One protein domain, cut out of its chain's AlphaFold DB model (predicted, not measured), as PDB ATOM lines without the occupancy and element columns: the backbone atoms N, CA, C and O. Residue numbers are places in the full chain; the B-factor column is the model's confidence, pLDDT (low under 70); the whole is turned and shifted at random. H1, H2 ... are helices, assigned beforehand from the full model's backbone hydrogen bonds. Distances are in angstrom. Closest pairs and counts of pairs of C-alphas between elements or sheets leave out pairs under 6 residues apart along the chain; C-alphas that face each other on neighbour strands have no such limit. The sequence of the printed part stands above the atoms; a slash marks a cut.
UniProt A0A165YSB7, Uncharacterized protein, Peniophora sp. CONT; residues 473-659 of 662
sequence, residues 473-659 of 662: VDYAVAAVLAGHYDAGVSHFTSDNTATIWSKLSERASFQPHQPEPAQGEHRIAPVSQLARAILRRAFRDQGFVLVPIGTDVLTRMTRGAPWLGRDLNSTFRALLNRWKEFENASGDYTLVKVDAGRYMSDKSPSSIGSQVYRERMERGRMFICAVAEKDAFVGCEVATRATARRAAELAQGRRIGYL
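Overview. This is residues 473 to 659 of the 662 residues of an uncharacterized protein of Peniophora sp. CONT (UniProt A0A165YSB7). Three long helices, H7, H8 and H9, make a loose up-and-down bundle with their centres in a triangle, and a group of shorter helices packs on it through H4 and H5. H4 lies near the middle of the domain; the hairpin of H1 and H2, with H3 beside H1, makes the end far from the last printed residue. The printed part has 187 residues with nine named helices, H1 to H9 in order, and no named strand: the class is all helix. It is compact, with a radius of gyration of the C-alphas of 16.4 A, and elongated, spanning 54 by 34 by 33 A.

Arrangement. H1, residues 473 to 481, and H2, residues 485 to 490, form a helical hairpin, touching closest at the C-alphas of Ala 476 and Gly 488, 4.2 A apart, at a shallow tilt of 22 degrees. H3, residues 497 to 505, touches H1, the closest C-alphas being those of Val 473 and Ile 500, 5.8 A apart. H4, residues 526 to 540, is the hub, touching five helices; its closest C-alphas with H2 are Ala 533 and Asp 486, 5.1 A apart. H5, residues 542 to 546, touches H4 only at the corner, with Val 545 and Ala 538 closest, their C-alphas 5.1 A apart. H6, residues 549 to 559, touches H4 at a shallow tilt of 26 degrees, opposite ways, the C-alphas of Gly 550 and Ile 534 closest at 6.2 A. H7, residues 562 to 584, only just touches H4, with 3 pairs of C-alphas within 8 A, the closest being Leu 564 and Ser 528 at 6.6 A. H8, residues 610 to 629, touches H4 with residues 616 to 623 alone, the closest C-alphas being Gly 620 and Phe 539, 4.7 A apart. H9, residues 637 to 657, forms a helical hairpin with H8, the C-alphas of Ala 644 and Cys 625 closest at 4.9 A. H9 also touches H7, the same way at a shallow tilt of 12 degrees, with the C-alphas of Thr 640 and Asn 569 closest at 6.4 A. Every O i to N i+4 pair is within hydrogen-bond range in H1, H2, H3, H4, H6 and H8; the counts are 18 of 19 in H7, 12 of 17 in H9 and 0 of 1 in H5, where 1 of 2 O i to N i+3 pairs is.

Along the chain. H1 begins at C-alpha 473, (30.900, 36.505, 314.121). H7, 33.8 A long, begins at C-alpha 562, (5.842, 38.291, 308.766). H8 is 28.6 A long. H9, 31.3 A, ends at C-alpha 657, (13.383, 46.978, 271.313).

Size, cuts and confidence. The C-alphas farthest apart, of Ala 508 and Leu 659, are 55.1 A apart. The printed part has no cut. The links from H3 to H4 and from H7 to H8 are long. The mean pLDDT of the printed part is 86.3; residues 512, 546, 603 to 607 and 653 to 659 are under 70.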
ATOM      1  N   VAL A 473      32.289  36.641 313.663       95.94
ATOM      2  CA  VAL A 473      30.900  36.505 314.121       95.94
ATOM      3  C   VAL A 473      30.588  37.501 315.234       95.94
ATOM      4  O   VAL A 473      29.565  38.178 315.168       95.94
ATOM      5  N   ASP A 474      31.448  37.604 316.248       95.38
ATOM      6  CA  ASP A 474      31.229  38.505 317.383       95.38
ATOM      7  C   ASP A 474      31.306  39.967 316.955       95.38
ATOM      8  O   ASP A 474      30.469  40.767 317.369       95.38
ATOM      9  N   TYR A 475      32.230  40.297 316.047       95.12
ATOM     10  CA  TYR A 475      32.303  41.628 315.455       95.12
ATOM     11  C   TYR A 475      31.035  41.968 314.656       95.12
ATOM     12  O   TYR A 475      30.454  43.037 314.845       95.12
ATOM     13  N   ALA A 476      30.554  41.050 313.807       95.81
ATOM     14  CA  ALA A 476      29.329  41.256 313.035       95.81
ATOM     15  C   ALA A 476      28.114  41.495 313.945       95.81
ATOM     16  O   ALA A 476      27.344  42.432 313.727       95.81
ATOM     17  N   VAL A 477      27.958  40.671 314.987       96.00
ATOM     18  CA  VAL A 477      26.870  40.794 315.967       96.00
ATOM     19  C   VAL A 477      26.978  42.116 316.730       96.00
ATOM     20  O   VAL A 477      25.983  42.834 316.826       96.00
ATOM     21  N   ALA A 478      28.168  42.479 317.214       93.75
ATOM     22  CA  ALA A 478      28.396  43.735 317.926       93.75
ATOM     23  C   ALA A 478      28.074  44.959 317.052       93.75
ATOM     24  O   ALA A 478      27.355  45.855 317.493       93.75
ATOM     25  N   ALA A 479      28.521  44.970 315.792       94.19
ATOM     26  CA  ALA A 479      28.240  46.051 314.851       94.19
ATOM     27  C   ALA A 479      26.735  46.198 314.562       94.19
ATOM     28  O   ALA A 479      26.214  47.314 314.569       94.19
ATOM     29  N   VAL A 480      26.010  45.088 314.358       95.94
ATOM     30  CA  VAL A 480      24.550  45.123 314.156       95.94
ATOM     31  C   VAL A 480      23.829  45.657 315.396       95.94
ATOM     32  O   VAL A 480      22.931  46.488 315.259       95.94
ATOM     33  N   LEU A 481      24.224  45.226 316.598       93.94
ATOM     34  CA  LEU A 481      23.614  45.687 317.852       93.94
ATOM     35  C   LEU A 481      23.902  47.163 318.146       93.94
ATOM     36  O   LEU A 481      23.046  47.849 318.699       93.94
ATOM     37  N   ALA A 482      25.054  47.674 317.710       92.19
ATOM     38  CA  ALA A 482      25.395  49.094 317.770       92.19
ATOM     39  C   ALA A 482      24.673  49.950 316.703       92.19
ATOM     40  O   ALA A 482      24.873  51.160 316.637       92.19
ATOM     41  N   GLY A 483      23.837  49.350 315.846       93.25
ATOM     42  CA  GLY A 483      23.131  50.050 314.769       93.25
ATOM     43  C   GLY A 483      23.976  50.297 313.513       93.25
ATOM     44  O   GLY A 483      23.508  50.938 312.568       93.25
ATOM     45  N   HIS A 484      25.194  49.755 313.444       95.00
ATOM     46  CA  HIS A 484      26.067  49.800 312.270       95.00
ATOM     47  C   HIS A 484      25.748  48.647 311.304       95.00
ATOM     48  O   HIS A 484      26.592  47.802 311.005       95.00
ATOM     49  N   TYR A 485      24.510  48.601 310.803       96.25
ATOM     50  CA  TYR A 485      23.989  47.464 310.032       96.25
ATOM     51  C   TYR A 485      24.811  47.122 308.783       96.25
ATOM     52  O   TYR A 485      25.056  45.947 308.538       96.25
ATOM     53  N   ASP A 486      25.251  48.110 307.998       94.88
ATOM     54  CA  ASP A 486      26.042  47.857 306.782       94.88
ATOM     55  C   ASP A 486      27.424  47.265 307.104       94.88
ATOM     56  O   ASP A 486      27.857  46.331 306.431       94.88
ATOM     57  N   ALA A 487      28.071  47.747 308.172       93.88
ATOM     58  CA  ALA A 487      29.338  47.203 308.658       93.88
ATOM     59  C   ALA A 487      29.159  45.792 309.235       93.88
ATOM     60  O   ALA A 487      29.964  44.908 308.981       93.88
ATOM     61  N   GLY A 488      28.073  45.532 309.965       95.75
ATOM     62  CA  GLY A 488      27.773  44.179 310.432       95.75
ATOM     63  C   GLY A 488      27.525  43.213 309.273       95.75
ATOM     64  O   GLY A 488      28.093  42.122 309.224       95.75
ATOM     65  N   VAL A 489      26.727  43.641 308.290       95.69
ATOM     66  CA  VAL A 489      26.386  42.840 307.111       95.69
ATOM     67  C   VAL A 489      27.601  42.568 306.230       95.69
ATOM     68  O   VAL A 489      27.605  41.516 305.602       95.69
ATOM     69  N   SER A 490      28.646  43.407 306.187       94.12
ATOM     70  CA  SER A 490      29.857  43.119 305.392       94.12
ATOM     71  C   SER A 490      30.636  41.888 305.868       94.12
ATOM     72  O   SER A 490      31.357  41.289 305.074       94.12
ATOM     73  N   HIS A 491      30.439  41.452 307.115       94.50
ATOM     74  CA  HIS A 491      31.055  40.235 307.658       94.50
ATOM     75  C   HIS A 491      30.230  38.962 307.434       94.50
ATOM     76  O   HIS A 491      30.660  37.877 307.825       94.50
ATOM     77  N   PHE A 492      29.059  39.059 306.796       94.06
ATOM     78  CA  PHE A 492      28.229  37.890 306.506       94.06
ATOM     79  C   PHE A 492      28.873  37.072 305.380       94.06
ATOM     80  O   PHE A 492      29.188  37.608 304.314       94.06
ATOM     81  N   THR A 493      29.047  35.778 305.616       92.38
ATOM     82  CA  THR A 493      29.570  34.777 304.673       92.38
ATOM     83  C   THR A 493      28.648  33.558 304.660       92.38
ATOM     84  O   THR A 493      27.785  33.430 305.531       92.38
ATOM     85  N   SER A 494      28.801  32.645 303.699       89.44
ATOM     86  CA  SER A 494      28.014  31.398 303.650       89.44
ATOM     87  C   SER A 494      28.114  30.604 304.949       89.44
ATOM     88  O   SER A 494      27.122  30.034 305.399       89.44
ATOM     89  N   ASP A 495      29.282  30.655 305.583       91.00
ATOM     90  CA  ASP A 495      29.647  29.745 306.662       91.00
ATOM     91  C   ASP A 495      29.219  30.288 308.029       91.00
ATOM     92  O   ASP A 495      28.895  29.528 308.939       91.00
ATOM     93  N   ASN A 496      29.172  31.615 308.185       94.06
ATOM     94  CA  ASN A 496      28.925  32.247 309.483       94.06
ATOM     95  C   ASN A 496      27.516  32.840 309.649       94.06
ATOM     96  O   ASN A 496      27.100  33.159 310.762       94.06
ATOM     97  N   THR A 497      26.759  32.969 308.560       92.56
ATOM     98  CA  THR A 497      25.484  33.691 308.550       92.56
ATOM     99  C   THR A 497      24.420  33.047 309.444       92.56
ATOM    100  O   THR A 497      23.639  33.749 310.088       92.56
ATOM    101  N   ALA A 498      24.385  31.712 309.519       90.25
ATOM    102  CA  ALA A 498      23.475  31.003 310.420       90.25
ATOM    103  C   ALA A 498      23.786  31.301 311.893       90.25
ATOM    104  O   ALA A 498      22.878  31.623 312.659       90.25
ATOM    105  N   THR A 499      25.068  31.281 312.257       95.12
ATOM    106  CA  THR A 499      25.551  31.577 313.609       95.12
ATOM    107  C   THR A 499      25.284  33.029 314.001       95.12
ATOM    108  O   THR A 499      24.792  33.285 315.099       95.12
ATOM    109  N   ILE A 500      25.545  33.982 313.097       94.69
ATOM    110  CA  ILE A 500      25.249  35.405 313.322       94.69
ATOM    111  C   ILE A 500      23.747  35.606 313.545       94.69
ATOM    112  O   ILE A 500      23.355  36.267 314.505       94.69
ATOM    113  N   TRP A 501      22.898  35.014 312.697       93.56
ATOM    114  CA  TRP A 501      21.447  35.142 312.843       93.56
ATOM    115  C   TRP A 501      20.939  34.527 314.151       93.56
ATOM    116  O   TRP A 501      20.124  35.158 314.816       93.56
ATOM    117  N   SER A 502      21.450  33.358 314.555       93.00
ATOM    118  CA  SER A 502      21.105  32.740 315.845       93.00
ATOM    119  C   SER A 502      21.375  33.707 317.001       93.00
ATOM    120  O   SER A 502      20.447  34.072 317.723       93.00
ATOM    121  N   LYS A 503      22.605  34.239 317.082       94.94
ATOM    122  CA  LYS A 503      23.019  35.201 318.118       94.94
ATOM    123  C   LYS A 503      22.204  36.497 318.102       94.94
ATOM    124  O   LYS A 503      21.943  37.070 319.158       94.94
ATOM    125  N   LEU A 504      21.823  36.990 316.921       93.94
ATOM    126  CA  LEU A 504      20.975  38.179 316.805       93.94
ATOM    127  C   LEU A 504      19.544  37.889 317.260       93.94
ATOM    128  O   LEU A 504      18.996  38.675 318.024       93.94
ATOM    129  N   SER A 505      18.963  36.762 316.844       91.50
ATOM    130  CA  SER A 505      17.568  36.398 317.126       91.50
ATOM    131  C   SER A 505      17.269  36.162 318.612       91.50
ATOM    132  O   SER A 505      16.133  36.345 319.044       91.50
ATOM    133  N   GLU A 506      18.290  35.835 319.409       91.75
ATOM    134  CA  GLU A 506      18.198  35.749 320.873       91.75
ATOM    135  C   GLU A 506      17.983  37.124 321.532       91.75
ATOM    136  O   GLU A 506      17.472  37.218 322.650       91.75
ATOM    137  N   ARG A 507      18.344  38.221 320.852       91.38
ATOM    138  CA  ARG A 507      18.215  39.585 321.378       91.38
ATOM    139  C   ARG A 507      16.806  40.118 321.147       91.38
ATOM    140  O   ARG A 507      16.276  40.030 320.043       91.38
ATOM    141  N   ALA A 508      16.237  40.764 322.168       80.00
ATOM    142  CA  ALA A 508      14.858  41.268 322.165       80.00
ATOM    143  C   ALA A 508      14.490  42.088 320.911       80.00
ATOM    144  O   ALA A 508      13.380  41.965 320.403       80.00
ATOM    145  N   SER A 509      15.427  42.879 320.373       82.19
ATOM    146  CA  SER A 509      15.243  43.721 319.178       82.19
ATOM    147  C   SER A 509      15.090  42.960 317.851       82.19
ATOM    148  O   SER A 509      14.720  43.569 316.849       82.19
ATOM    149  N   PHE A 510      15.394  41.661 317.825       84.94
ATOM    150  CA  PHE A 510      15.359  40.808 316.629       84.94
ATOM    151  C   PHE A 510      14.545  39.525 316.848       84.94
ATOM    152  O   PHE A 510      14.625  38.601 316.036       84.94
ATOM    153  N   GLN A 511      13.767  39.453 317.933       83.56
ATOM    154  CA  GLN A 511      13.006  38.252 318.252       83.56
ATOM    155  C   GLN A 511      11.888  37.976 317.224       83.56
ATOM    156  O   GLN A 511      11.186  38.911 316.826       83.56
ATOM    157  N   PRO A 512      11.653  36.693 316.873       66.69
ATOM    158  CA  PRO A 512      10.637  36.227 315.920       66.69
ATOM    159  C   PRO A 512       9.164  36.589 316.209       66.69
ATOM    160  O   PRO A 512       8.256  36.213 315.465       66.69
ATOM    161  N   HIS A 513       8.898  37.235 317.339       72.44
ATOM    162  CA  HIS A 513       7.551  37.529 317.818       72.44
ATOM    163  C   HIS A 513       7.407  38.982 318.258       72.44
ATOM    164  O   HIS A 513       6.487  39.304 319.010       72.44
ATOM    165  N   GLN A 514       8.300  39.873 317.808       73.88
ATOM    166  CA  GLN A 514       8.090  41.292 318.059       73.88
ATOM    167  C   GLN A 514       6.729  41.721 317.488       73.88
ATOM    168  O   GLN A 514       6.436  41.409 316.324       73.88
ATOM    169  N   PRO A 515       5.902  42.430 318.280       82.38
ATOM    170  CA  PRO A 515       4.653  42.979 317.784       82.38
ATOM    171  C   PRO A 515       4.941  43.855 316.563       82.38
ATOM    172  O   PRO A 515       5.977  44.520 316.488       82.38
ATOM    173  N   GLU A 516       4.037  43.822 315.582       88.62
ATOM    174  CA  GLU A 516       4.147  44.671 314.399       88.62
ATOM    175  C   GLU A 516       4.301  46.133 314.860       88.62
ATOM    176  O   GLU A 516       3.441  46.613 315.606       88.62
ATOM    177  N   PRO A 517       5.379  46.842 314.469       87.19
ATOM    178  CA  PRO A 517       5.578  48.217 314.904       87.19
ATOM    179  C   PRO A 517       4.407  49.093 314.449       87.19
ATOM    180  O   PRO A 517       3.716  48.769 313.475       87.19
ATOM    181  N   ALA A 518       4.186  50.236 315.098       86.88
ATOM    182  CA  ALA A 518       3.126  51.140 314.668       86.88
ATOM    183  C   ALA A 518       3.348  51.588 313.209       86.88
ATOM    184  O   ALA A 518       4.478  51.700 312.720       86.88
ATOM    185  N   GLN A 519       2.259  51.843 312.480       75.25
ATOM    186  CA  GLN A 519       2.311  52.182 311.058       75.25
ATOM    187  C   GLN A 519       3.081  53.502 310.834       75.25
ATOM    188  O   GLN A 519       2.546  54.595 311.000       75.25
ATOM    189  N   GLY A 520       4.352  53.394 310.436       73.38
ATOM    190  CA  GLY A 520       5.294  54.518 310.322       73.38
ATOM    191  C   GLY A 520       6.655  54.231 310.963       73.38
ATOM    192  O   GLY A 520       7.677  54.694 310.457       73.38
ATOM    193  N   GLU A 521       6.684  53.379 311.985       82.44
ATOM    194  CA  GLU A 521       7.897  52.965 312.704       82.44
ATOM    195  C   GLU A 521       8.584  51.752 312.070       82.44
ATOM    196  O   GLU A 521       9.746  51.460 312.347       82.44
ATOM    197  N   HIS A 522       7.908  51.077 311.134       83.69
ATOM    198  CA  HIS A 522       8.431  49.909 310.409       83.69
ATOM    199  C   HIS A 522       9.806  50.186 309.799       83.69
ATOM    200  O   HIS A 522      10.663  49.311 309.747       83.69
ATOM    201  N   ARG A 523      10.039  51.432 309.365       79.38
ATOM    202  CA  ARG A 523      11.305  51.842 308.756       79.38
ATOM    203  C   ARG A 523      12.443  51.991 309.753       79.38
ATOM    204  O   ARG A 523      13.578  51.894 309.319       79.38
ATOM    205  N   ILE A 524      12.178  52.256 311.028       84.00
ATOM    206  CA  ILE A 524      13.221  52.461 312.048       84.00
ATOM    207  C   ILE A 524      13.469  51.212 312.898       84.00
ATOM    208  O   ILE A 524      14.486  51.147 313.578       84.00
ATOM    209  N   ALA A 525      12.592  50.207 312.813       90.19
ATOM    210  CA  ALA A 525      12.760  48.938 313.508       90.19
ATOM    211  C   ALA A 525      14.117  48.275 313.161       90.19
ATOM    212  O   ALA A 525      14.437  48.149 311.969       90.19
ATOM    213  N   PRO A 526      14.896  47.799 314.155       93.50
ATOM    214  CA  PRO A 526      16.228  47.227 313.934       93.50
ATOM    215  C   PRO A 526      16.259  46.087 312.914       93.50
ATOM    216  O   PRO A 526      17.086  46.086 312.001       93.50
ATOM    217  N   VAL A 527      15.296  45.161 312.990       93.44
ATOM    218  CA  VAL A 527      15.170  44.047 312.035       93.44
ATOM    219  C   VAL A 527      14.941  44.542 310.599       93.44
ATOM    220  O   VAL A 527      15.480  43.986 309.645       93.44
ATOM    221  N   SER A 528      14.213  45.647 310.431       93.38
ATOM    222  CA  SER A 528      13.946  46.234 309.120       93.38
ATOM    223  C   SER A 528      15.158  46.999 308.574       93.38
ATOM    224  O   SER A 528      15.442  46.955 307.374       93.38
ATOM    225  N   GLN A 529      15.937  47.653 309.438       94.88
ATOM    226  CA  GLN A 529      17.203  48.281 309.050       94.88
ATOM    227  C   GLN A 529      18.262  47.255 308.639       94.88
ATOM    228  O   GLN A 529      18.896  47.427 307.593       94.88
ATOM    229  N   LEU A 530      18.381  46.151 309.383       96.00
ATOM    230  CA  LEU A 530      19.246  45.028 309.022       96.00
ATOM    231  C   LEU A 530      18.846  44.422 307.669       96.00
ATOM    232  O   LEU A 530      19.695  44.241 306.798       96.00
ATOM    233  N   ALA A 531      17.549  44.193 307.440       95.25
ATOM    234  CA  ALA A 531      17.064  43.675 306.163       95.25
ATOM    235  C   ALA A 531      17.389  44.622 304.997       95.25
ATOM    236  O   ALA A 531      17.799  44.180 303.924       95.25
ATOM    237  N   ARG A 532      17.274  45.941 305.195       95.44
ATOM    238  CA  ARG A 532      17.674  46.924 304.177       95.44
ATOM    239  C   ARG A 532      19.182  46.962 303.947       95.44
ATOM    240  O   ARG A 532      19.571  47.157 302.802       95.44
ATOM    241  N   ALA A 533      20.009  46.760 304.971       96.00
ATOM    242  CA  ALA A 533      21.459  46.628 304.805       96.00
ATOM    243  C   ALA A 533      21.819  45.386 303.971       96.00
ATOM    244  O   ALA A 533      22.624  45.479 303.046       96.00
ATOM    245  N   ILE A 534      21.134  44.256 304.194       95.38
ATOM    246  CA  ILE A 534      21.252  43.048 303.356       95.38
ATOM    247  C   ILE A 534      20.880  43.357 301.902       95.38
ATOM    248  O   ILE A 534      21.615  42.985 300.989       95.38
ATOM    249  N   LEU A 535      19.788  44.096 301.671       94.81
ATOM    250  CA  LEU A 535      19.420  44.542 300.326       94.81
ATOM    251  C   LEU A 535      20.474  45.467 299.708       94.81
ATOM    252  O   LEU A 535      20.825  45.292 298.547       94.81
ATOM    253  N   ARG A 536      21.009  46.439 300.455       95.56
ATOM    254  CA  ARG A 536      22.081  47.314 299.953       95.56
ATOM    255  C   ARG A 536      23.307  46.500 299.549       95.56
ATOM    256  O   ARG A 536      23.824  46.712 298.454       95.56
ATOM    257  N   ARG A 537      23.736  45.542 300.380       95.12
ATOM    258  CA  ARG A 537      24.862  44.661 300.051       95.12
ATOM    259  C   ARG A 537      24.566  43.827 298.811       95.12
ATOM    260  O   ARG A 537      25.381  43.846 297.899       95.12
ATOM    261  N   ALA A 538      23.390  43.207 298.713       94.38
ATOM    262  CA  ALA A 538      22.995  42.458 297.522       94.38
ATOM    263  C   ALA A 538      23.076  43.305 296.246       94.38
ATOM    264  O   ALA A 538      23.590  42.870 295.231       94.38
ATOM    265  N   PHE A 539      22.653  44.562 296.262       94.00
ATOM    266  CA  PHE A 539      22.674  45.356 295.032       94.00
ATOM    267  C   PHE A 539      24.099  45.764 294.611       94.00
ATOM    268  O   PHE A 539      24.370  45.975 293.424       94.00
ATOM    269  N   ARG A 540      25.022  45.869 295.570       92.88
ATOM    270  CA  ARG A 540      26.365  46.430 295.365       92.88
ATOM    271  C   ARG A 540      27.456  45.379 295.209       92.88
ATOM    272  O   ARG A 540      28.391  45.615 294.451       92.88
ATOM    273  N   ASP A 541      27.336  44.266 295.918       92.12
ATOM    274  CA  ASP A 541      28.320  43.194 295.998       92.12
ATOM    275  C   ASP A 541      27.864  42.018 295.124       92.12
ATOM    276  O   ASP A 541      26.879  41.338 295.416       92.12
ATOM    277  N   GLN A 542      28.581  41.785 294.023       85.62
ATOM    278  CA  GLN A 542      28.277  40.709 293.078       85.62
ATOM    279  C   GLN A 542      28.375  39.320 293.720       85.62
ATOM    280  O   GLN A 542      27.570  38.448 293.389       85.62
ATOM    281  N   GLY A 543      29.311  39.128 294.656       80.56
ATOM    282  CA  GLY A 543      29.461  37.865 295.373       80.56
ATOM    283  C   GLY A 543      28.271  37.586 296.288       80.56
ATOM    284  O   GLY A 543      27.886  36.440 296.472       80.56
ATOM    285  N   PHE A 544      27.617  38.628 296.802       85.69
ATOM    286  CA  PHE A 544      26.483  38.467 297.707       85.69
ATOM    287  C   PHE A 544      25.167  38.100 296.998       85.69
ATOM    288  O   PHE A 544      24.324  37.440 297.598       85.69
ATOM    289  N   VAL A 545      24.976  38.507 295.733       73.50
ATOM    290  CA  VAL A 545      23.771  38.161 294.940       73.50
ATOM    291  C   VAL A 545      23.755  36.704 294.528       73.50
ATOM    292  O   VAL A 545      22.709  36.064 294.566       73.50
ATOM    293  N   LEU A 546      24.904  36.215 294.061       65.50
ATOM    294  CA  LEU A 546      25.021  34.886 293.467       65.50
ATOM    295  C   LEU A 546      25.038  33.783 294.526       65.50
ATOM    296  O   LEU A 546      24.775  32.626 294.213       65.50
ATOM    297  N   VAL A 547      25.323  34.140 295.778       72.19
ATOM    298  CA  VAL A 547      25.386  33.193 296.885       72.19
ATOM    299  C   VAL A 547      24.065  33.242 297.670       72.19
ATOM    300  O   VAL A 547      23.561  34.328 297.964       72.19
ATOM    301  N   PRO A 548      23.494  32.093 298.081       81.69
ATOM    302  CA  PRO A 548      22.208  32.020 298.788       81.69
ATOM    303  C   PRO A 548      22.142  32.763 300.140       81.69
ATOM    304  O   PRO A 548      21.057  32.855 300.716       81.69
ATOM    305  N   ILE A 549      23.252  33.342 300.616       87.56
ATOM    306  CA  ILE A 549      23.389  34.046 301.900       87.56
ATOM    307  C   ILE A 549      22.257  35.052 302.122       87.56
ATOM    308  O   ILE A 549      21.500  34.928 303.084       87.56
ATOM    309  N   GLY A 550      22.114  36.046 301.237       87.69
ATOM    310  CA  GLY A 550      21.156  37.133 301.452       87.69
ATOM    311  C   GLY A 550      19.707  36.645 301.474       87.69
ATOM    312  O   GLY A 550      18.917  37.080 302.312       87.69
ATOM    313  N   THR A 551      19.368  35.700 300.593       90.19
ATOM    314  CA  THR A 551      18.025  35.106 300.539       90.19
ATOM    315  C   THR A 551      17.704  34.285 301.784       90.19
ATOM    316  O   THR A 551      16.595  34.387 302.304       90.19
ATOM    317  N   ASP A 552      18.665  33.523 302.310       90.12
ATOM    318  CA  ASP A 552      18.444  32.646 303.461       90.12
ATOM    319  C   ASP A 552      18.259  33.457 304.748       90.12
ATOM    320  O   ASP A 552      17.374  33.149 305.550       90.12
ATOM    321  N   VAL A 553      19.028  34.540 304.923       90.31
ATOM    322  CA  VAL A 553      18.837  35.454 306.060       90.31
ATOM    323  C   VAL A 553      17.473  36.107 305.995       90.31
ATOM    324  O   VAL A 553      16.733  36.036 306.971       90.31
ATOM    325  N   LEU A 554      17.104  36.695 304.851       92.69
ATOM    326  CA  LEU A 554      15.793  37.325 304.700       92.69
ATOM    327  C   LEU A 554      14.657  36.323 304.936       92.69
ATOM    328  O   LEU A 554      13.679  36.675 305.584       92.69
ATOM    329  N   THR A 555      14.815  35.070 304.501       91.94
ATOM    330  CA  THR A 555      13.848  33.993 304.773       91.94
ATOM    331  C   THR A 555      13.671  33.747 306.269       91.94
ATOM    332  O   THR A 555      12.549  33.650 306.765       91.94
ATOM    333  N   ARG A 556      14.772  33.650 307.021       91.12
ATOM    334  CA  ARG A 556      14.717  33.458 308.478       91.12
ATOM    335  C   ARG A 556      14.146  34.690 309.187       91.12
ATOM    336  O   ARG A 556      13.335  34.537 310.096       91.12
ATOM    337  N   MET A 557      14.510  35.889 308.730       92.19
ATOM    338  CA  MET A 557      13.999  37.160 309.249       92.19
ATOM    339  C   MET A 557      12.487  37.287 309.069       92.19
ATOM    340  O   MET A 557      11.796  37.614 310.025       92.19
ATOM    341  N   THR A 558      11.957  37.028 307.873       92.31
ATOM    342  CA  THR A 558      10.517  37.169 307.602       92.31
ATOM    343  C   THR A 558       9.690  36.062 308.242       92.31
ATOM    344  O   THR A 558       8.567  36.335 308.654       92.31
ATOM    345  N   ARG A 559      10.235  34.849 308.420       89.81
ATOM    346  CA  ARG A 559       9.603  33.813 309.258       89.81
ATOM    347  C   ARG A 559       9.386  34.299 310.687       89.81
ATOM    348  O   ARG A 559       8.321  34.066 311.243       89.81
ATOM    349  N   GLY A 560      10.376  34.990 311.251       87.62
ATOM    350  CA  GLY A 560      10.264  35.618 312.565       87.62
ATOM    351  C   GLY A 560       9.627  37.013 312.563       87.62
ATOM    352  O   GLY A 560       9.458  37.637 313.595       87.62
ATOM    353  N   ALA A 561       9.282  37.575 311.420       90.31
ATOM    354  CA  ALA A 561       8.614  38.866 311.379       90.31
ATOM    355  C   ALA A 561       7.803  38.945 310.089       90.31
ATOM    356  O   ALA A 561       8.239  39.593 309.137       90.31
ATOM    357  N   PRO A 562       6.616  38.315 310.011       89.62
ATOM    358  CA  PRO A 562       5.842  38.291 308.766       89.62
ATOM    359  C   PRO A 562       5.496  39.696 308.238       89.62
ATOM    360  O   PRO A 562       5.420  39.929 307.030       89.62
ATOM    361  N   TRP A 563       5.355  40.685 309.132       90.62
ATOM    362  CA  TRP A 563       5.168  42.092 308.755       90.62
ATOM    363  C   TRP A 563       6.348  42.661 307.947       90.62
ATOM    364  O   TRP A 563       6.136  43.486 307.055       90.62
ATOM    365  N   LEU A 564       7.573  42.176 308.177       92.19
ATOM    366  CA  LEU A 564       8.767  42.590 307.442       92.19
ATOM    367  C   LEU A 564       8.667  42.216 305.959       92.19
ATOM    368  O   LEU A 564       9.089  42.993 305.105       92.19
ATOM    369  N   GLY A 565       8.049  41.077 305.632       92.38
ATOM    370  CA  GLY A 565       7.797  40.680 304.243       92.38
ATOM    371  C   GLY A 565       6.962  41.723 303.488       92.38
ATOM    372  O   GLY A 565       7.297  42.094 302.359       92.38
ATOM    373  N   ARG A 566       5.925  42.281 304.134       90.31
ATOM    374  CA  ARG A 566       5.093  43.358 303.560       90.31
ATOM    375  C   ARG A 566       5.903  44.638 303.337       90.31
ATOM    376  O   ARG A 566       5.820  45.239 302.261       90.31
ATOM    377  N   ASP A 567       6.705  45.032 304.323       91.56
ATOM    378  CA  ASP A 567       7.557  46.226 304.263       91.56
ATOM    379  C   ASP A 567       8.632  46.118 303.161       91.56
ATOM    380  O   ASP A 567       8.775  47.015 302.318       91.56
ATOM    381  N   LEU A 568       9.331  44.983 303.076       92.62
ATOM    382  CA  LEU A 568      10.339  44.733 302.042       92.62
ATOM    383  C   LEU A 568       9.725  44.626 300.647       92.62
ATOM    384  O   LEU A 568      10.273  45.180 299.694       92.62
ATOM    385  N   ASN A 569       8.551  44.013 300.502       91.69
ATOM    386  CA  ASN A 569       7.875  43.962 299.209       91.69
ATOM    387  C   ASN A 569       7.466  45.366 298.714       91.69
ATOM    388  O   ASN A 569       7.552  45.663 297.520       91.69
ATOM    389  N   SER A 570       7.086  46.275 299.621       89.56
ATOM    390  CA  SER A 570       6.863  47.686 299.266       89.56
ATOM    391  C   SER A 570       8.147  48.356 298.753       89.56
ATOM    392  O   SER A 570       8.116  49.102 297.769       89.56
ATOM    393  N   THR A 571       9.286  48.015 299.363       92.38
ATOM    394  CA  THR A 571      10.619  48.480 298.963       92.38
ATOM    395  C   THR A 571      10.991  47.951 297.575       92.38
ATOM    396  O   THR A 571      11.403  48.729 296.716       92.38
ATOM    397  N   PHE A 572      10.768  46.663 297.299       93.12
ATOM    398  CA  PHE A 572      11.015  46.075 295.979       93.12
ATOM    399  C   PHE A 572      10.174  46.713 294.880       93.12
ATOM    400  O   PHE A 572      10.704  47.065 293.829       93.12
ATOM    401  N   ARG A 573       8.880  46.952 295.120       91.19
ATOM    402  CA  ARG A 573       8.029  47.651 294.144       91.19
ATOM    403  C   ARG A 573       8.536  49.058 293.844       91.19
ATOM    404  O   ARG A 573       8.523  49.471 292.686       91.19
ATOM    405  N   ALA A 574       8.997  49.786 294.862       90.50
ATOM    406  CA  ALA A 574       9.592  51.105 294.669       90.50
ATOM    407  C   ALA A 574      10.876  51.034 293.821       90.50
ATOM    408  O   ALA A 574      11.046  51.849 292.915       90.50
ATOM    409  N   LEU A 575      11.733  50.037 294.061       92.00
ATOM    410  CA  LEU A 575      12.957  49.808 293.289       92.00
ATOM    411  C   LEU A 575      12.674  49.429 291.828       92.00
ATOM    412  O   LEU A 575      13.274  50.006 290.925       92.00
ATOM    413  N   LEU A 576      11.710  48.541 291.573       91.25
ATOM    414  CA  LEU A 576      11.315  48.164 290.208       91.25
ATOM    415  C   LEU A 576      10.638  49.312 289.450       91.25
ATOM    416  O   LEU A 576      10.855  49.479 288.253       91.25
ATOM    417  N   ASN A 577       9.835  50.139 290.127       89.88
ATOM    418  CA  ASN A 577       9.305  51.363 289.520       89.88
ATOM    419  C   ASN A 577      10.439  52.309 289.120       89.88
ATOM    420  O   ASN A 577      10.414  52.859 288.024       89.88
ATOM    421  N   ARG A 578      11.449  52.456 289.985       89.56
ATOM    422  CA  ARG A 578      12.628  53.271 289.690       89.56
ATOM    423  C   ARG A 578      13.426  52.718 288.511       89.56
ATOM    424  O   ARG A 578      13.942  53.490 287.715       89.56
ATOM    425  N   TRP A 579      13.491  51.398 288.364       90.19
ATOM    426  CA  TRP A 579      14.049  50.782 287.164       90.19
ATOM    427  C   TRP A 579      13.303  51.215 285.926       90.19
ATOM    428  O   TRP A 579      13.908  51.727 284.991       90.19
ATOM    429  N   LYS A 580      11.983  51.057 285.932       89.44
ATOM    430  CA  LYS A 580      11.166  51.460 284.796       89.44
ATOM    431  C   LYS A 580      11.395  52.935 284.439       89.44
ATOM    432  O   LYS A 580      11.542  53.242 283.265       89.44
ATOM    433  N   GLU A 581      11.484  53.824 285.433       89.69
ATOM    434  CA  GLU A 581      11.851  55.235 285.224       89.69
ATOM    435  C   GLU A 581      13.241  55.381 284.566       89.69
ATOM    436  O   GLU A 581      13.374  56.128 283.604       89.69
ATOM    437  N   PHE A 582      14.249  54.634 285.027       88.56
ATOM    438  CA  PHE A 582      15.610  54.643 284.470       88.56
ATOM    439  C   PHE A 582      15.692  54.146 283.019       88.56
ATOM    440  O   PHE A 582      16.370  54.759 282.197       88.56
ATOM    441  N   GLU A 583      15.004  53.056 282.682       87.75
ATOM    442  CA  GLU A 583      14.984  52.540 281.303       87.75
ATOM    443  C   GLU A 583      14.191  53.471 280.382       87.75
ATOM    444  O   GLU A 583      14.630  53.741 279.269       87.75
ATOM    445  N   ASN A 584      13.078  54.039 280.859       87.69
ATOM    446  CA  ASN A 584      12.329  55.053 280.112       87.69
ATOM    447  C   ASN A 584      13.175  56.307 279.838       87.69
ATOM    448  O   ASN A 584      13.020  56.939 278.799       87.69
ATOM    449  N   ALA A 585      14.089  56.643 280.748       86.69
ATOM    450  CA  ALA A 585      15.067  57.712 280.580       86.69
ATOM    451  C   ALA A 585      16.263  57.307 279.692       86.69
ATOM    452  O   ALA A 585      17.288  57.978 279.699       86.69
ATOM    453  N   SER A 586      16.181  56.200 278.942       87.19
ATOM    454  CA  SER A 586      17.265  55.692 278.083       87.19
ATOM    455  C   SER A 586      18.591  55.462 278.826       87.19
ATOM    456  O   SER A 586      19.674  55.547 278.251       87.19
ATOM    457  N   GLY A 587      18.523  55.144 280.122       84.44
ATOM    458  CA  GLY A 587      19.701  54.974 280.968       84.44
ATOM    459  C   GLY A 587      20.300  56.276 281.501       84.44
ATOM    460  O   GLY A 587      21.365  56.234 282.124       84.44
ATOM    461  N   ASP A 588      19.631  57.413 281.302       82.00
ATOM    462  CA  ASP A 588      19.946  58.652 281.998       82.00
ATOM    463  C   ASP A 588      19.390  58.597 283.428       82.00
ATOM    464  O   ASP A 588      18.207  58.817 283.699       82.00
ATOM    465  N   TYR A 589      20.263  58.276 284.382       80.31
ATOM    466  CA  TYR A 589      19.876  58.208 285.786       80.31
ATOM    467  C   TYR A 589      19.635  59.598 286.405       80.31
ATOM    468  O   TYR A 589      19.088  59.659 287.506       80.31
ATOM    469  N   THR A 590      20.021  60.705 285.752       78.44
ATOM    470  CA  THR A 590      19.799  62.061 286.292       78.44
ATOM    471  C   THR A 590      18.310  62.409 286.358       78.44
ATOM    472  O   THR A 590      17.880  63.147 287.245       78.44
ATOM    473  N   LEU A 591      17.505  61.785 285.494       76.94
ATOM    474  CA  LEU A 591      16.048  61.908 285.448       76.94
ATOM    475  C   LEU A 591      15.332  60.997 286.462       76.94
ATOM    476  O   LEU A 591      14.111  61.066 286.627       76.94
ATOM    477  N   VAL A 592      16.074  60.144 287.170       80.88
ATOM    478  CA  VAL A 592      15.526  59.148 288.093       80.88
ATOM    479  C   VAL A 592      15.483  59.701 289.517       80.88
ATOM    480  O   VAL A 592      16.435  60.300 290.016       80.88
ATOM    481  N   LYS A 593      14.369  59.479 290.229       75.06
ATOM    482  CA  LYS A 593      14.201  59.967 291.610       75.06
ATOM    483  C   LYS A 593      15.294  59.444 292.546       75.06
ATOM    484  O   LYS A 593      15.594  58.250 292.538       75.06
ATOM    485  N   VAL A 594      15.749  60.312 293.458       75.38
ATOM    486  CA  VAL A 594      16.736  60.023 294.518       75.38
ATOM    487  C   VAL A 594      16.480  58.675 295.190       75.38
ATOM    488  O   VAL A 594      15.359  58.378 295.626       75.38
ATOM    489  N   ASP A 595      17.539  57.873 295.306       80.56
ATOM    490  CA  ASP A 595      17.515  56.590 295.991       80.56
ATOM    491  C   ASP A 595      17.478  56.740 297.515       80.56
ATOM    492  O   ASP A 595      18.491  56.650 298.201       80.56
ATOM    493  N   ALA A 596      16.275  56.976 298.048       78.12
ATOM    494  CA  ALA A 596      16.051  57.229 299.472       78.12
ATOM    495  C   ALA A 596      16.605  56.139 300.409       78.12
ATOM    496  O   ALA A 596      16.945  56.446 301.547       78.12
ATOM    497  N   GLY A 597      16.688  54.884 299.950       84.19
ATOM    498  CA  GLY A 597      17.234  53.782 300.746       84.19
ATOM    499  C   GLY A 597      18.704  53.473 300.472       84.19
ATOM    500  O   GLY A 597      19.240  52.564 301.105       84.19
ATOM    501  N   ARG A 598      19.347  54.226 299.564       90.38
ATOM    502  CA  ARG A 598      20.755  54.069 299.182       90.38
ATOM    503  C   ARG A 598      21.091  52.641 298.731       90.38
ATOM    504  O   ARG A 598      22.170  52.143 299.008       90.38
ATOM    505  N   TYR A 599      20.188  51.952 298.043       91.25
ATOM    506  CA  TYR A 599      20.432  50.604 297.509       91.25
ATOM    507  C   TYR A 599      21.499  50.609 296.417       91.25
ATOM    508  O   TYR A 599      22.386  49.759 296.410       91.25
ATOM    509  N   MET A 600      21.477  51.624 295.556       87.38
ATOM    510  CA  MET A 600      22.378  51.725 294.413       87.38
ATOM    511  C   MET A 600      23.691  52.414 294.742       87.38
ATOM    512  O   MET A 600      24.678  52.097 294.103       87.38
ATOM    513  N   SER A 601      23.749  53.348 295.692       82.62
ATOM    514  CA  SER A 601      24.983  54.056 296.070       82.62
ATOM    515  C   SER A 601      24.899  54.567 297.507       82.62
ATOM    516  O   SER A 601      23.818  54.931 297.962       82.62
ATOM    517  N   ASP A 602      26.035  54.612 298.214       72.62
ATOM    518  CA  ASP A 602      26.163  55.274 299.527       72.62
ATOM    519  C   ASP A 602      26.031  56.793 299.438       72.62
ATOM    520  O   ASP A 602      25.702  57.464 300.422       72.62
ATOM    521  N   LYS A 603      26.276  57.317 298.238       69.31
ATOM    522  CA  LYS A 603      26.215  58.726 297.870       69.31
ATOM    523  C   LYS A 603      25.006  58.957 296.945       69.31
ATOM    524  O   LYS A 603      24.251  58.038 296.633       69.31
ATOM    525  N   SER A 604      24.796  60.202 296.510       59.12
ATOM    526  CA  SER A 604      23.783  60.536 295.490       59.12
ATOM    527  C   SER A 604      23.906  59.604 294.269       59.12
ATOM    528  O   SER A 604      25.035  59.251 293.923       59.12
ATOM    529  N   PRO A 605      22.813  59.228 293.574       56.09
ATOM    530  CA  PRO A 605      22.883  58.459 292.326       56.09
ATOM    531  C   PRO A 605      23.898  59.015 291.309       56.09
ATOM    532  O   PRO A 605      24.537  58.239 290.617       56.09
ATOM    533  N   SER A 606      24.139  60.333 291.321       57.97
ATOM    534  CA  SER A 606      25.154  61.035 290.512       57.97
ATOM    535  C   SER A 606      26.616  60.739 290.824       57.97
ATOM    536  O   SER A 606      27.496  61.167 290.091       57.97
ATOM    537  N   SER A 607      26.894  60.017 291.904       68.75
ATOM    538  CA  SER A 607      28.249  59.572 292.254       68.75
ATOM    539  C   SER A 607      28.671  58.284 291.551       68.75
ATOM    540  O   SER A 607      29.835  57.906 291.640       68.75
ATOM    541  N   ILE A 608      27.733  57.581 290.910       77.62
ATOM    542  CA  ILE A 608      27.998  56.324 290.217       77.62
ATOM    543  C   ILE A 608      27.630  56.482 288.744       77.62
ATOM    544  O   ILE A 608      26.567  57.000 288.413       77.62
ATOM    545  N   GLY A 609      28.521  56.060 287.844       84.06
ATOM    546  CA  GLY A 609      28.261  56.115 286.405       84.06
ATOM    547  C   GLY A 609      27.005  55.325 286.019       84.06
ATOM    548  O   GLY A 609      26.637  54.360 286.694       84.06
ATOM    549  N   SER A 610      26.362  55.703 284.910       85.50
ATOM    550  CA  SER A 610      25.131  55.063 284.409       85.50
ATOM    551  C   SER A 610      25.284  53.551 284.216       85.50
ATOM    552  O   SER A 610      24.352  52.792 284.489       85.50
ATOM    553  N   GLN A 611      26.476  53.102 283.818       88.06
ATOM    554  CA  GLN A 611      26.815  51.688 283.703       88.06
ATOM    555  C   GLN A 611      26.840  50.981 285.064       88.06
ATOM    556  O   GLN A 611      26.175  49.963 285.228       88.06
ATOM    557  N   VAL A 612      27.518  51.548 286.068       89.62
ATOM    558  CA  VAL A 612      27.554  50.986 287.431       89.62
ATOM    559  C   VAL A 612      26.149  50.943 288.029       89.62
ATOM    560  O   VAL A 612      25.761  49.950 288.644       89.62
ATOM    561  N   TYR A 613      25.358  52.000 287.819       90.81
ATOM    562  CA  TYR A 613      23.959  52.044 288.235       90.81
ATOM    563  C   TYR A 613      23.158  50.910 287.584       90.81
ATOM    564  O   TYR A 613      22.492  50.145 288.280       90.81
ATOM    565  N   ARG A 614      23.279  50.743 286.262       90.81
ATOM    566  CA  ARG A 614      22.632  49.666 285.501       90.81
ATOM    567  C   ARG A 614      23.036  48.278 286.002       90.81
ATOM    568  O   ARG A 614      22.165  47.441 286.202       90.81
ATOM    569  N   GLU A 615      24.319  48.034 286.250       92.06
ATOM    570  CA  GLU A 615      24.806  46.756 286.787       92.06
ATOM    571  C   GLU A 615      24.254  46.462 288.186       92.06
ATOM    572  O   GLU A 615      23.879  45.330 288.485       92.06
ATOM    573  N   ARG A 616      24.182  47.473 289.063       93.88
ATOM    574  CA  ARG A 616      23.592  47.329 290.407       93.88
ATOM    575  C   ARG A 616      22.086  47.067 290.347       93.88
ATOM    576  O   ARG A 616      21.589  46.247 291.116       93.88
ATOM    577  N   MET A 617      21.375  47.698 289.412       91.31
ATOM    578  CA  MET A 617      19.962  47.400 289.145       91.31
ATOM    579  C   MET A 617      19.792  45.950 288.689       91.31
ATOM    580  O   MET A 617      18.968  45.233 289.250       91.31
ATOM    581  N   GLU A 618      20.630  45.495 287.755       91.31
ATOM    582  CA  GLU A 618      20.610  44.123 287.245       91.31
ATOM    583  C   GLU A 618      20.860  43.085 288.343       91.31
ATOM    584  O   GLU A 618      20.090  42.138 288.499       91.31
ATOM    585  N   ARG A 619      21.866  43.324 289.186       93.19
ATOM    586  CA  ARG A 619      22.123  42.540 290.403       93.19
ATOM    587  C   ARG A 619      20.911  42.503 291.333       93.19
ATOM    588  O   ARG A 619      20.486  41.432 291.765       93.19
ATOM    589  N   GLY A 620      20.314  43.663 291.589       92.19
ATOM    590  CA  GLY A 620      19.089  43.787 292.366       92.19
ATOM    591  C   GLY A 620      17.917  42.988 291.797       92.19
ATOM    592  O   GLY A 620      17.173  42.373 292.560       92.19
ATOM    593  N   ARG A 621      17.778  42.938 290.464       91.44
ATOM    594  CA  ARG A 621      16.790  42.097 289.764       91.44
ATOM    595  C   ARG A 621      16.944  40.641 290.141       91.44
ATOM    596  O   ARG A 621      15.984  40.018 290.580       91.44
ATOM    597  N   MET A 622      18.159  40.131 289.944       91.00
ATOM    598  CA  MET A 622      18.493  38.727 290.131       91.00
ATOM    599  C   MET A 622      18.233  38.336 291.580       91.00
ATOM    600  O   MET A 622      17.607  37.312 291.838       91.00
ATOM    601  N   PHE A 623      18.596  39.214 292.516       92.94
ATOM    602  CA  PHE A 623      18.297  39.025 293.926       92.94
ATOM    603  C   PHE A 623      16.786  38.987 294.219       92.94
ATOM    604  O   PHE A 623      16.327  38.094 294.924       92.94
ATOM    605  N   ILE A 624      15.989  39.912 293.668       91.81
ATOM    606  CA  ILE A 624      14.523  39.921 293.846       91.81
ATOM    607  C   ILE A 624      13.887  38.641 293.282       91.81
ATOM    608  O   ILE A 624      12.996  38.075 293.916       91.81
ATOM    609  N   CYS A 625      14.341  38.174 292.116       90.31
ATOM    610  CA  CYS A 625      13.894  36.909 291.535       90.31
ATOM    611  C   CYS A 625      14.246  35.723 292.446       90.31
ATOM    612  O   CYS A 625      13.354  34.952 292.786       90.31
ATOM    613  N   ALA A 626      15.486  35.646 292.939       90.50
ATOM    614  CA  ALA A 626      15.925  34.584 293.846       90.50
ATOM    615  C   ALA A 626      15.146  34.573 295.179       90.50
ATOM    616  O   ALA A 626      14.790  33.512 295.689       90.50
ATOM    617  N   VAL A 627      14.828  35.751 295.735       89.94
ATOM    618  CA  VAL A 627      13.963  35.887 296.924       89.94
ATOM    619  C   VAL A 627      12.565  35.316 296.658       89.94
ATOM    620  O   VAL A 627      11.997  34.659 297.528       89.94
ATOM    621  N   ALA A 628      12.004  35.545 295.470       88.44
ATOM    622  CA  ALA A 628      10.684  35.031 295.120       88.44
ATOM    623  C   ALA A 628      10.675  33.529 294.823       88.44
ATOM    624  O   ALA A 628       9.730  32.856 295.214       88.44
ATOM    625  N   GLU A 629      11.708  33.003 294.163       89.31
ATOM    626  CA  GLU A 629      11.851  31.568 293.882       89.31
ATOM    627  C   GLU A 629      11.950  30.740 295.165       89.31
ATOM    628  O   GLU A 629      11.395  29.649 295.244       89.31
ATOM    629  N   LYS A 630      12.608  31.283 296.194       88.06
ATOM    630  CA  LYS A 630      12.723  30.649 297.512       88.06
ATOM    631  C   LYS A 630      11.519  30.872 298.430       88.06
ATOM    632  O   LYS A 630      11.570  30.441 299.581       88.06
ATOM    633  N   ASP A 631      10.487  31.587 297.971       88.31
ATOM    634  CA  ASP A 631       9.367  32.049 298.803       88.31
ATOM    635  C   ASP A 631       9.855  32.674 300.129       88.31
ATOM    636  O   ASP A 631       9.309  32.464 301.212       88.31
ATOM    637  N   ALA A 632      10.926  33.467 300.044       84.12
ATOM    638  CA  ALA A 632      11.656  33.965 301.206       84.12
ATOM    639  C   ALA A 632      10.871  34.996 302.037       84.12
ATOM    640  O   ALA A 632      11.334  35.401 303.098       84.12
ATOM    641  N   PHE A 633       9.704  35.460 301.584       87.44
ATOM    642  CA  PHE A 633       8.832  36.376 302.326       87.44
ATOM    643  C   PHE A 633       7.572  35.641 302.782       87.44
ATOM    644  O   PHE A 633       6.554  35.641 302.086       87.44
ATOM    645  N   VAL A 634       7.652  35.046 303.972       82.06
ATOM    646  CA  VAL A 634       6.552  34.271 304.558       82.06
ATOM    647  C   VAL A 634       5.329  35.153 304.811       82.06
ATOM    648  O   VAL A 634       5.439  36.240 305.383       82.06
ATOM    649  N   GLY A 635       4.164  34.700 304.343       82.56
ATOM    650  CA  GLY A 635       2.897  35.439 304.379       82.56
ATOM    651  C   GLY A 635       2.759  36.518 303.297       82.56
ATOM    652  O   GLY A 635       1.821  37.318 303.327       82.56
ATOM    653  N   CYS A 636       3.702  36.598 302.356       86.81
ATOM    654  CA  CYS A 636       3.713  37.547 301.241       86.81
ATOM    655  C   CYS A 636       4.079  36.882 299.907       86.81
ATOM    656  O   CYS A 636       4.468  37.574 298.963       86.81
ATOM    657  N   GLU A 637       3.945  35.565 299.794       88.31
ATOM    658  CA  GLU A 637       4.426  34.747 298.678       88.31
ATOM    659  C   GLU A 637       3.821  35.222 297.353       88.31
ATOM    660  O   GLU A 637       4.539  35.555 296.412       88.31
ATOM    661  N   VAL A 638       2.494  35.389 297.299       86.12
ATOM    662  CA  VAL A 638       1.778  35.880 296.104       86.12
ATOM    663  C   VAL A 638       2.287  37.256 295.676       86.12
ATOM    664  O   VAL A 638       2.556  37.505 294.499       86.12
ATOM    665  N   ALA A 639       2.448  38.159 296.643       84.75
ATOM    666  CA  ALA A 639       2.873  39.524 296.385       84.75
ATOM    667  C   ALA A 639       4.341  39.588 295.932       84.75
ATOM    668  O   ALA A 639       4.681  40.432 295.103       84.75
ATOM    669  N   THR A 640       5.177  38.685 296.444       83.50
ATOM    670  CA  THR A 640       6.602  38.552 296.115       83.50
ATOM    671  C   THR A 640       6.784  37.944 294.729       83.50
ATOM    672  O   THR A 640       7.511  38.503 293.910       83.50
ATOM    673  N   ARG A 641       6.033  36.886 294.396       86.75
ATOM    674  CA  ARG A 641       5.999  36.295 293.049       86.75
ATOM    675  C   ARG A 641       5.508  37.295 292.001       86.75
ATOM    676  O   ARG A 641       6.089  37.374 290.924       86.75
ATOM    677  N   ALA A 642       4.496  38.110 292.309       88.31
ATOM    678  CA  ALA A 642       4.050  39.186 291.416       88.31
ATOM    679  C   ALA A 642       5.150  40.240 291.181       88.31
ATOM    680  O   ALA A 642       5.370  40.679 290.052       88.31
ATOM    681  N   THR A 643       5.876  40.617 292.236       86.00
ATOM    682  CA  THR A 643       7.023  41.531 292.148       86.00
ATOM    683  C   THR A 643       8.161  40.927 291.311       86.00
ATOM    684  O   THR A 643       8.723  41.624 290.470       86.00
ATOM    685  N   ALA A 644       8.459  39.634 291.456       86.00
ATOM    686  CA  ALA A 644       9.474  38.954 290.650       86.00
ATOM    687  C   ALA A 644       9.073  38.761 289.183       86.00
ATOM    688  O   ALA A 644       9.908  38.968 288.307       86.00
ATOM    689  N   ARG A 645       7.802  38.454 288.886       90.12
ATOM    690  CA  ARG A 645       7.291  38.440 287.501       90.12
ATOM    691  C   ARG A 645       7.523  39.787 286.827       90.12
ATOM    692  O   ARG A 645       8.108  39.844 285.753       90.12
ATOM    693  N   ARG A 646       7.186  40.877 287.518       88.06
ATOM    694  CA  ARG A 646       7.438  42.234 287.027       88.06
ATOM    695  C   ARG A 646       8.929  42.534 286.835       88.06
ATOM    696  O   ARG A 646       9.297  43.230 285.894       88.06
ATOM    697  N   ALA A 647       9.789  42.030 287.719       86.38
ATOM    698  CA  ALA A 647      11.236  42.137 287.552       86.38
ATOM    699  C   ALA A 647      11.713  41.384 286.294       86.38
ATOM    700  O   ALA A 647      12.526  41.913 285.540       86.38
ATOM    701  N   ALA A 648      11.180  40.190 286.028       87.94
ATOM    702  CA  ALA A 648      11.490  39.406 284.832       87.94
ATOM    703  C   ALA A 648      10.993  40.076 283.535       87.94
ATOM    704  O   ALA A 648      11.740  40.139 282.560       87.94
ATOM    705  N   GLU A 649       9.783  40.642 283.532       88.12
ATOM    706  CA  GLU A 649       9.217  41.383 282.392       88.12
ATOM    707  C   GLU A 649      10.091  42.577 281.982       88.12
ATOM    708  O   GLU A 649      10.346  42.785 280.795       88.12
ATOM    709  N   LEU A 650      10.611  43.334 282.957       84.44
ATOM    710  CA  LEU A 650      11.509  44.465 282.693       84.44
ATOM    711  C   LEU A 650      12.807  44.037 281.988       84.44
ATOM    712  O   LEU A 650      13.352  44.812 281.205       84.44
ATOM    713  N   ALA A 651      13.278  42.806 282.203       82.38
ATOM    714  CA  ALA A 651      14.433  42.269 281.484       82.38
ATOM    715  C   ALA A 651      14.090  41.835 280.051       82.38
ATOM    716  O   ALA A 651      14.897  42.010 279.137       82.38
ATOM    717  N   GLN A 652      12.889  41.289 279.836       82.06
ATOM    718  CA  GLN A 652      12.440  40.825 278.521       82.06
ATOM    719  C   GLN A 652      12.086  41.978 277.574       82.06
ATOM    720  O   GLN A 652      12.394  41.891 276.386       82.06
ATOM    721  N   GLY A 653      11.531  43.086 278.087       68.31
ATOM    722  CA  GLY A 653      11.223  44.285 277.292       68.31
ATOM    723  C   GLY A 653      12.433  44.854 276.536       68.31
ATOM    724  O   GLY A 653      12.283  45.445 275.469       68.31
ATOM    725  N   ARG A 654      13.651  44.577 277.020       55.59
ATOM    726  CA  ARG A 654      14.907  44.915 276.341       55.59
ATOM    727  C   ARG A 654      15.150  44.117 275.061       55.59
ATOM    728  O   ARG A 654      15.707  44.663 274.118       55.59
ATOM    729  N   ARG A 655      14.748  42.842 274.994       50.00
ATOM    730  CA  ARG A 655      14.992  42.000 273.806       50.00
ATOM    731  C   ARG A 655      14.134  42.404 272.604       50.00
ATOM    732  O   ARG A 655      14.558  42.192 271.478       50.00
ATOM    733  N   ILE A 656      12.973  43.018 272.832       43.94
ATOM    734  CA  ILE A 656      12.030  43.377 271.759       43.94
ATOM    735  C   ILE A 656      12.418  44.711 271.087       43.94
ATOM    736  O   ILE A 656      12.258  44.863 269.877       43.94
ATOM    737  N   GLY A 657      13.000  45.657 271.836       42.59
ATOM    738  CA  GLY A 657      13.383  46.978 271.313       42.59
ATOM    739  C   GLY A 657      14.628  47.001 270.414       42.59
ATOM    740  O   GLY A 657      14.736  47.878 269.564       42.59
ATOM    741  N   TYR A 658      15.549  46.039 270.557       39.31
ATOM    742  CA  TYR A 658      16.756  45.955 269.715       39.31
ATOM    743  C   TYR A 658      16.561  45.146 268.421       39.31
ATOM    744  O   TYR A 658      17.376  45.270 267.517       39.31
ATOM    745  N   LEU A 659      15.485  44.357 268.298       40.59
ATOM    746  CA  LEU A 659      15.176  43.577 267.084       40.59
ATOM    747  C   LEU A 659      14.218  44.292 266.113       40.59
ATOM    748  O   LEU A 659      13.923  43.765 265.049       40.59
TER     749      LEU A 659